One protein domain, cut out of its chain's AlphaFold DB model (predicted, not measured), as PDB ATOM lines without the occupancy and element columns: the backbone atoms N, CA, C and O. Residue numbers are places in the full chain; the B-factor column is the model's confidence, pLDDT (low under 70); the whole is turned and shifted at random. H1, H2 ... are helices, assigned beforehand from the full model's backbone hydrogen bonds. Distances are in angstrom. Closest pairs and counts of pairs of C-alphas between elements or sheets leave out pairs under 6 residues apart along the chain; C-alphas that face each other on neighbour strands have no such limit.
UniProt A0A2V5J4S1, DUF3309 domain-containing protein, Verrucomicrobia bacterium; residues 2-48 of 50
ATOM      1  N   GLY A   2     134.421 102.541 118.704       82.94
ATOM      2  CA  GLY A   2     133.805 101.212 118.901       82.94
ATOM      3  C   GLY A   2     132.523 101.193 119.752       82.94
ATOM      4  O   GLY A   2     131.621 100.411 119.483       82.94
ATOM      5  N   THR A   3     132.394 102.100 120.723       85.75
ATOM      6  CA  THR A   3     131.198 102.220 121.578       85.75
ATOM      7  C   THR A   3     129.957 102.679 120.815       85.75
ATOM      8  O   THR A   3     128.871 102.165 121.052       85.75
ATOM      9  N   ILE A   4     130.114 103.596 119.857       89.38
ATOM     10  CA  ILE A   4     129.009 104.101 119.029       89.38
ATOM     11  C   ILE A   4     128.478 102.993 118.110       89.38
ATOM     12  O   ILE A   4     127.272 102.791 118.029       89.38
ATOM     13  N   LEU A   5     129.373 102.226 117.477       90.94
ATOM     14  CA  LEU A   5     128.994 101.064 116.664       90.94
ATOM     15  C   LEU A   5     128.251 100.001 117.485       90.94
ATOM     16  O   LEU A   5     127.275  99.429 117.005       90.94
ATOM     17  N   LEU A   6     128.671  99.780 118.731       91.50
ATOM     18  CA  LEU A   6     128.031  98.833 119.645       91.50
ATOM     19  C   LEU A   6     126.607  99.280 120.016       91.50
ATOM     20  O   LEU A   6     125.688  98.467 119.997       91.50
ATOM     21  N   ILE A   7     126.400 100.578 120.264       89.88
ATOM     22  CA  ILE A   7     125.070 101.154 120.528       89.88
ATOM     23  C   ILE A   7     124.145 100.985 119.315       89.88
ATOM     24  O   ILE A   7     123.009 100.540 119.471       89.88
ATOM     25  N   ILE A   8     124.633 101.281 118.106       91.19
ATOM     26  CA  ILE A   8     123.852 101.125 116.867       91.19
ATOM     27  C   ILE A   8     123.450  99.660 116.657       91.19
ATOM     28  O   ILE A   8     122.308  99.377 116.300       91.19
ATOM     29  N   LEU A   9     124.361  98.723 116.926       89.38
ATOM     30  CA  LEU A   9     124.099  97.293 116.780       89.38
ATOM     31  C   LEU A   9     123.037  96.793 117.773       89.38
ATOM     32  O   LEU A   9     122.161  96.019 117.389       89.38
ATOM     33  N   ILE A  10     123.069  97.270 119.021       89.12
ATOM     34  CA  ILE A  10     122.044  96.954 120.028       89.12
ATOM     35  C   ILE A  10     120.679  97.512 119.607       89.12
ATOM     36  O   ILE A  10     119.678  96.804 119.705       89.12
ATOM     37  N   LEU A  11     120.624  98.745 119.098       85.38
ATOM     38  CA  LEU A  11     119.375  99.346 118.618       85.38
ATOM     39  C   LEU A  11     118.789  98.579 117.427       85.38
ATOM     40  O   LEU A  11     117.582  98.340 117.393       85.38
ATOM     41  N   LEU A  12     119.634  98.143 116.487       84.12
ATOM     42  CA  LEU A  12     119.208  97.305 115.365       84.12
ATOM     43  C   LEU A  12     118.690  95.944 115.833       84.12
ATOM     44  O   LEU A  12     117.669  95.491 115.329       84.12
ATOM     45  N   LEU A  13     119.338  95.313 116.815       83.62
ATOM     46  CA  LEU A  13     118.872  94.051 117.396       83.62
ATOM     47  C   LEU A  13     117.506  94.208 118.072       83.62
ATOM     48  O   LEU A  13     116.619  93.395 117.839       83.62
ATOM     49  N   VAL A  14     117.306  95.268 118.860       76.69
ATOM     50  CA  VAL A  14     116.026  95.528 119.541       76.69
ATOM     51  C   VAL A  14     114.915  95.889 118.549       76.69
ATOM     52  O   VAL A  14     113.787  95.438 118.721       76.69
ATOM     53  N   GLY A  15     115.225  96.650 117.494       70.69
ATOM     54  CA  GLY A  15     114.273  97.000 116.433       70.69
ATOM     55  C   GLY A  15     113.960  95.858 115.457       70.69
ATOM     56  O   GLY A  15     112.890  95.852 114.856       70.69
ATOM     57  N   ALA A  16     114.869  94.888 115.309       75.62
ATOM     58  CA  ALA A  16     114.675  93.700 114.476       75.62
ATOM     59  C   ALA A  16     113.922  92.571 115.197       75.62
ATOM     60  O   ALA A  16     113.454  91.635 114.547       75.62
ATOM     61  N   LEU A  17     113.787  92.638 116.527       68.62
ATOM     62  CA  LEU A  17     112.946  91.708 117.271       68.62
ATOM     63  C   LEU A  17     111.467  92.023 116.984       68.62
ATOM     64  O   LEU A  17     111.011  93.126 117.294       68.62
ATOM     65  N   PRO A  18     110.663  91.054 116.504       54.97
ATOM     66  CA  PRO A  18     109.215  91.204 116.346       54.97
ATOM     67  C   PRO A  18     108.494  91.130 117.709       54.97
ATOM     68  O   PRO A  18     107.415  90.561 117.833       54.97
ATOM     69  N   ALA A  19     109.107  91.685 118.760       61.53
ATOM     70  CA  ALA A  19     108.564  91.774 120.114       61.53
ATOM     71  C   ALA A  19     107.592  92.952 120.276       61.53
ATOM     72  O   ALA A  19     107.101  93.201 121.373       61.53
ATOM     73  N   TRP A  20     107.313  93.678 119.193       58.44
ATOM     74  CA  TRP A  20     106.215  94.627 119.126       58.44
ATOM     75  C   TRP A  20     105.007  93.859 118.600       58.44
ATOM     76  O   TRP A  20     104.893  93.685 117.384       58.44
ATOM     77  N   PRO A  21     104.117  93.347 119.469       51.34
ATOM     78  CA  PRO A  21     102.890  92.756 118.986       51.34
ATOM     79  C   PRO A  21     102.108  93.878 118.306       51.34
ATOM     80  O   PRO A  21     101.581  94.779 118.963       51.34
ATOM     81  N   TYR A  22     102.049  93.842 116.976       56.81
ATOM     82  CA  TYR A  22     101.073  94.619 116.231       56.81
ATOM     83  C   TYR A  22      99.714  94.003 116.545       56.81
ATOM     84  O   TYR A  22      99.266  93.068 115.882       56.81
ATOM     85  N   SER A  23      99.092  94.460 117.634       46.34
ATOM     86  CA  SER A  23      97.706  94.110 117.885       46.34
ATOM     87  C   SER A  23      96.869  94.880 116.871       46.34
ATOM     88  O   SER A  23      96.965  96.095 116.707       46.34
ATOM     89  N   SER A  24      96.048  94.152 116.142       54.25
ATOM     90  CA  SER A  24      95.062  94.640 115.186       54.25
ATOM     91  C   SER A  24      93.895  95.387 115.869       54.25
ATOM     92  O   SER A  24      92.745  95.246 115.469       54.25
ATOM     93  N   GLY A  25      94.172  96.181 116.914       54.78
ATOM     94  CA  GLY A  25      93.170  96.820 117.774       54.78
ATOM     95  C   GLY A  25      93.627  98.085 118.515       54.78
ATOM     96  O   GLY A  25      93.036  98.408 119.539       54.78
ATOM     97  N   TRP A  26      94.644  98.823 118.041       55.16
ATOM     98  CA  TRP A  26      95.106 100.081 118.671       55.16
ATOM     99  C   TRP A  26      94.245 101.307 118.328       55.16
ATOM    100  O   TRP A  26      94.724 102.339 117.855       55.16
ATOM    101  N   GLY A  27      92.964 101.225 118.678       51.97
ATOM    102  CA  GLY A  27      92.320 102.386 119.274       51.97
ATOM    103  C   GLY A  27      92.930 102.633 120.663       51.97
ATOM    104  O   GLY A  27      92.884 101.754 121.508       51.97
ATOM    105  N   TYR A  28      93.489 103.831 120.870       53.09
ATOM    106  CA  TYR A  28      93.755 104.504 122.160       53.09
ATOM    107  C   TYR A  28      94.722 103.872 123.218       53.09
ATOM    108  O   TYR A  28      94.308 103.093 124.064       53.09
ATOM    109  N   TRP A  29      95.961 104.422 123.264       46.91
ATOM    110  CA  TRP A  29      96.955 104.535 124.380       46.91
ATOM    111  C   TRP A  29      97.658 103.277 124.966       46.91
ATOM    112  O   TRP A  29      97.052 102.218 125.035       46.91
ATOM    113  N   PRO A  30      98.940 103.359 125.434       54.53
ATOM    114  CA  PRO A  30      99.809 104.536 125.586       54.53
ATOM    115  C   PRO A  30     101.047 104.591 124.659       54.53
ATOM    116  O   PRO A  30     101.665 105.645 124.561       54.53
ATOM    117  N   SER A  31     101.430 103.527 123.947       55.97
ATOM    118  CA  SER A  31     102.703 103.513 123.193       55.97
ATOM    119  C   SER A  31     102.670 104.342 121.901       55.97
ATOM    120  O   SER A  31     103.630 105.053 121.613       55.97
ATOM    121  N   GLY A  32     101.556 104.335 121.159       59.84
ATOM    122  CA  GLY A  32     101.391 105.177 119.964       59.84
ATOM    123  C   GLY A  32     101.274 106.671 120.288       59.84
ATOM    124  O   GLY A  32     101.852 107.505 119.596       59.84
ATOM    125  N   GLY A  33     100.583 107.008 121.384       67.81
ATOM    126  CA  GLY A  33     100.457 108.383 121.873       67.81
ATOM    127  C   GLY A  33     101.785 108.928 122.391       67.81
ATOM    128  O   GLY A  33     102.198 110.007 121.984       67.81
ATOM    129  N   LEU A  34     102.499 108.158 123.218       71.62
ATOM    130  CA  LEU A  34     103.827 108.550 123.697       71.62
ATOM    131  C   LEU A  34     104.842 108.671 122.559       71.62
ATOM    132  O   LEU A  34     105.619 109.620 122.561       71.62
ATOM    133  N   GLY A  35     104.814 107.767 121.575       75.94
ATOM    134  CA  GLY A  35     105.663 107.871 120.386       75.94
ATOM    135  C   GLY A  35     105.388 109.145 119.586       75.94
ATOM    136  O   GLY A  35     106.320 109.846 119.199       75.94
ATOM    137  N   LEU A  36     104.114 109.495 119.405       78.44
ATOM    138  CA  LEU A  36     103.712 110.722 118.720       78.44
ATOM    139  C   LEU A  36     104.081 111.982 119.519       78.44
ATOM    140  O   LEU A  36     104.603 112.936 118.948       78.44
ATOM    141  N   VAL A  37     103.885 111.977 120.839       84.62
ATOM    142  CA  VAL A  37     104.267 113.089 121.723       84.62
ATOM    143  C   VAL A  37     105.783 113.293 121.721       84.62
ATOM    144  O   VAL A  37     106.240 114.421 121.552       84.62
ATOM    145  N   LEU A  38     106.571 112.220 121.836       83.56
ATOM    146  CA  LEU A  38     108.032 112.292 121.736       83.56
ATOM    147  C   LEU A  38     108.481 112.854 120.385       83.56
ATOM    148  O   LEU A  38     109.372 113.699 120.339       83.56
ATOM    149  N   LEU A  39     107.838 112.436 119.296       85.56
ATOM    150  CA  LEU A  39     108.134 112.937 117.957       85.56
ATOM    151  C   LEU A  39     107.838 114.441 117.826       85.56
ATOM    152  O   LEU A  39     108.655 115.176 117.276       85.56
ATOM    153  N   ILE A  40     106.726 114.917 118.393       89.00
ATOM    154  CA  ILE A  40     106.380 116.347 118.421       89.00
ATOM    155  C   ILE A  40     107.418 117.152 119.209       89.00
ATOM    156  O   ILE A  40     107.889 118.181 118.726       89.00
ATOM    157  N   VAL A  41     107.814 116.679 120.393       90.94
ATOM    158  CA  VAL A  41     108.822 117.354 121.227       90.94
ATOM    159  C   VAL A  41     110.160 117.454 120.494       90.94
ATOM    160  O   VAL A  41     110.781 118.512 120.502       90.94
ATOM    161  N   ILE A  42     110.585 116.397 119.798       91.19
ATOM    162  CA  ILE A  42     111.820 116.407 119.000       91.19
ATOM    163  C   ILE A  42     111.755 117.452 117.877       91.19
ATOM    164  O   ILE A  42     112.727 118.175 117.661       91.19
ATOM    165  N   ILE A  43     110.621 117.573 117.183       92.25
ATOM    166  CA  ILE A  43     110.445 118.574 116.119       92.25
ATOM    167  C   ILE A  43     110.523 119.992 116.689       92.25
ATOM    168  O   ILE A  43     111.223 120.836 116.126       92.25
ATOM    169  N   LEU A  44     109.851 120.251 117.814       91.44
ATOM    170  CA  LEU A  44     109.888 121.555 118.481       91.44
ATOM    171  C   LEU A  44     111.304 121.901 118.965       91.44
ATOM    172  O   LEU A  44     111.755 123.027 118.765       91.44
ATOM    173  N   ALA A  45     112.044 120.924 119.501       91.75
ATOM    174  CA  ALA A  45     113.440 121.094 119.906       91.75
ATOM    175  C   ALA A  45     114.332 121.522 118.736       91.75
ATOM    176  O   ALA A  45     115.125 122.453 118.847       91.75
ATOM    177  N   LEU A  46     114.195 120.835 117.600       88.31
ATOM    178  CA  LEU A  46     115.020 121.050 116.410       88.31
ATOM    179  C   LEU A  46     114.684 122.353 115.682       88.31
ATOM    180  O   LEU A  46     115.560 122.948 115.061       88.31
ATOM    181  N   THR A  47     113.430 122.795 115.757       93.38
ATOM    182  CA  THR A  47     112.987 124.079 115.188       93.38
ATOM    183  C   THR A  47     113.225 125.267 116.125       93.38
ATOM    184  O   THR A  47     112.968 126.400 115.732       93.38
ATOM    185  N   GLY A  48     113.771 125.041 117.328       88.56
ATOM    186  CA  GLY A  48     114.049 126.097 118.309       88.56
ATOM    187  C   GLY A  48     112.790 126.674 118.961       88.56
ATOM    188  O   GLY A  48     112.790 127.817 119.410       88.56
TER     189      GLY A  48
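This is residues 2 to 48 of the 50 residues of the protein "DUF3309 domain-containing protein" of Verrucomicrobia bacterium (UniProt A0A2V5J4S1). The longest helix, H2, and a second helix, H1, form the two arms of a flat, open hook, joined by a long looping link, with nothing packed between them. The printed part has 47 residues with two named helices, H1 then H2, and no named strand; the class is all helix. It is only just extended, close to loose, with a radius of gyration of the C-alphas of 14.7 A and spans of 41 by 35 by 10 A.

H2, residues 31 to 46, measures 22.5 A from first to last C-alpha and ends at C-alpha 46 (115.020, 121.050, 116.410). H1, residues 2 to 16, measures 21.0 A and begins at C-alpha 2 (133.805, 101.212, 118.901).

H2 and H1 are apart, with no C-alpha of the one within 8 A of the other. In both helices every O i to N i+4 pair is within hydrogen-bond range.

The C-alphas of Gly 2 and Gly 27, 41.5 A apart, are the two farthest apart. The printed part has no cut. The link from H1 to H2, residues 17 to 30, is long. Residues 17 to 33 have pLDDT under 70.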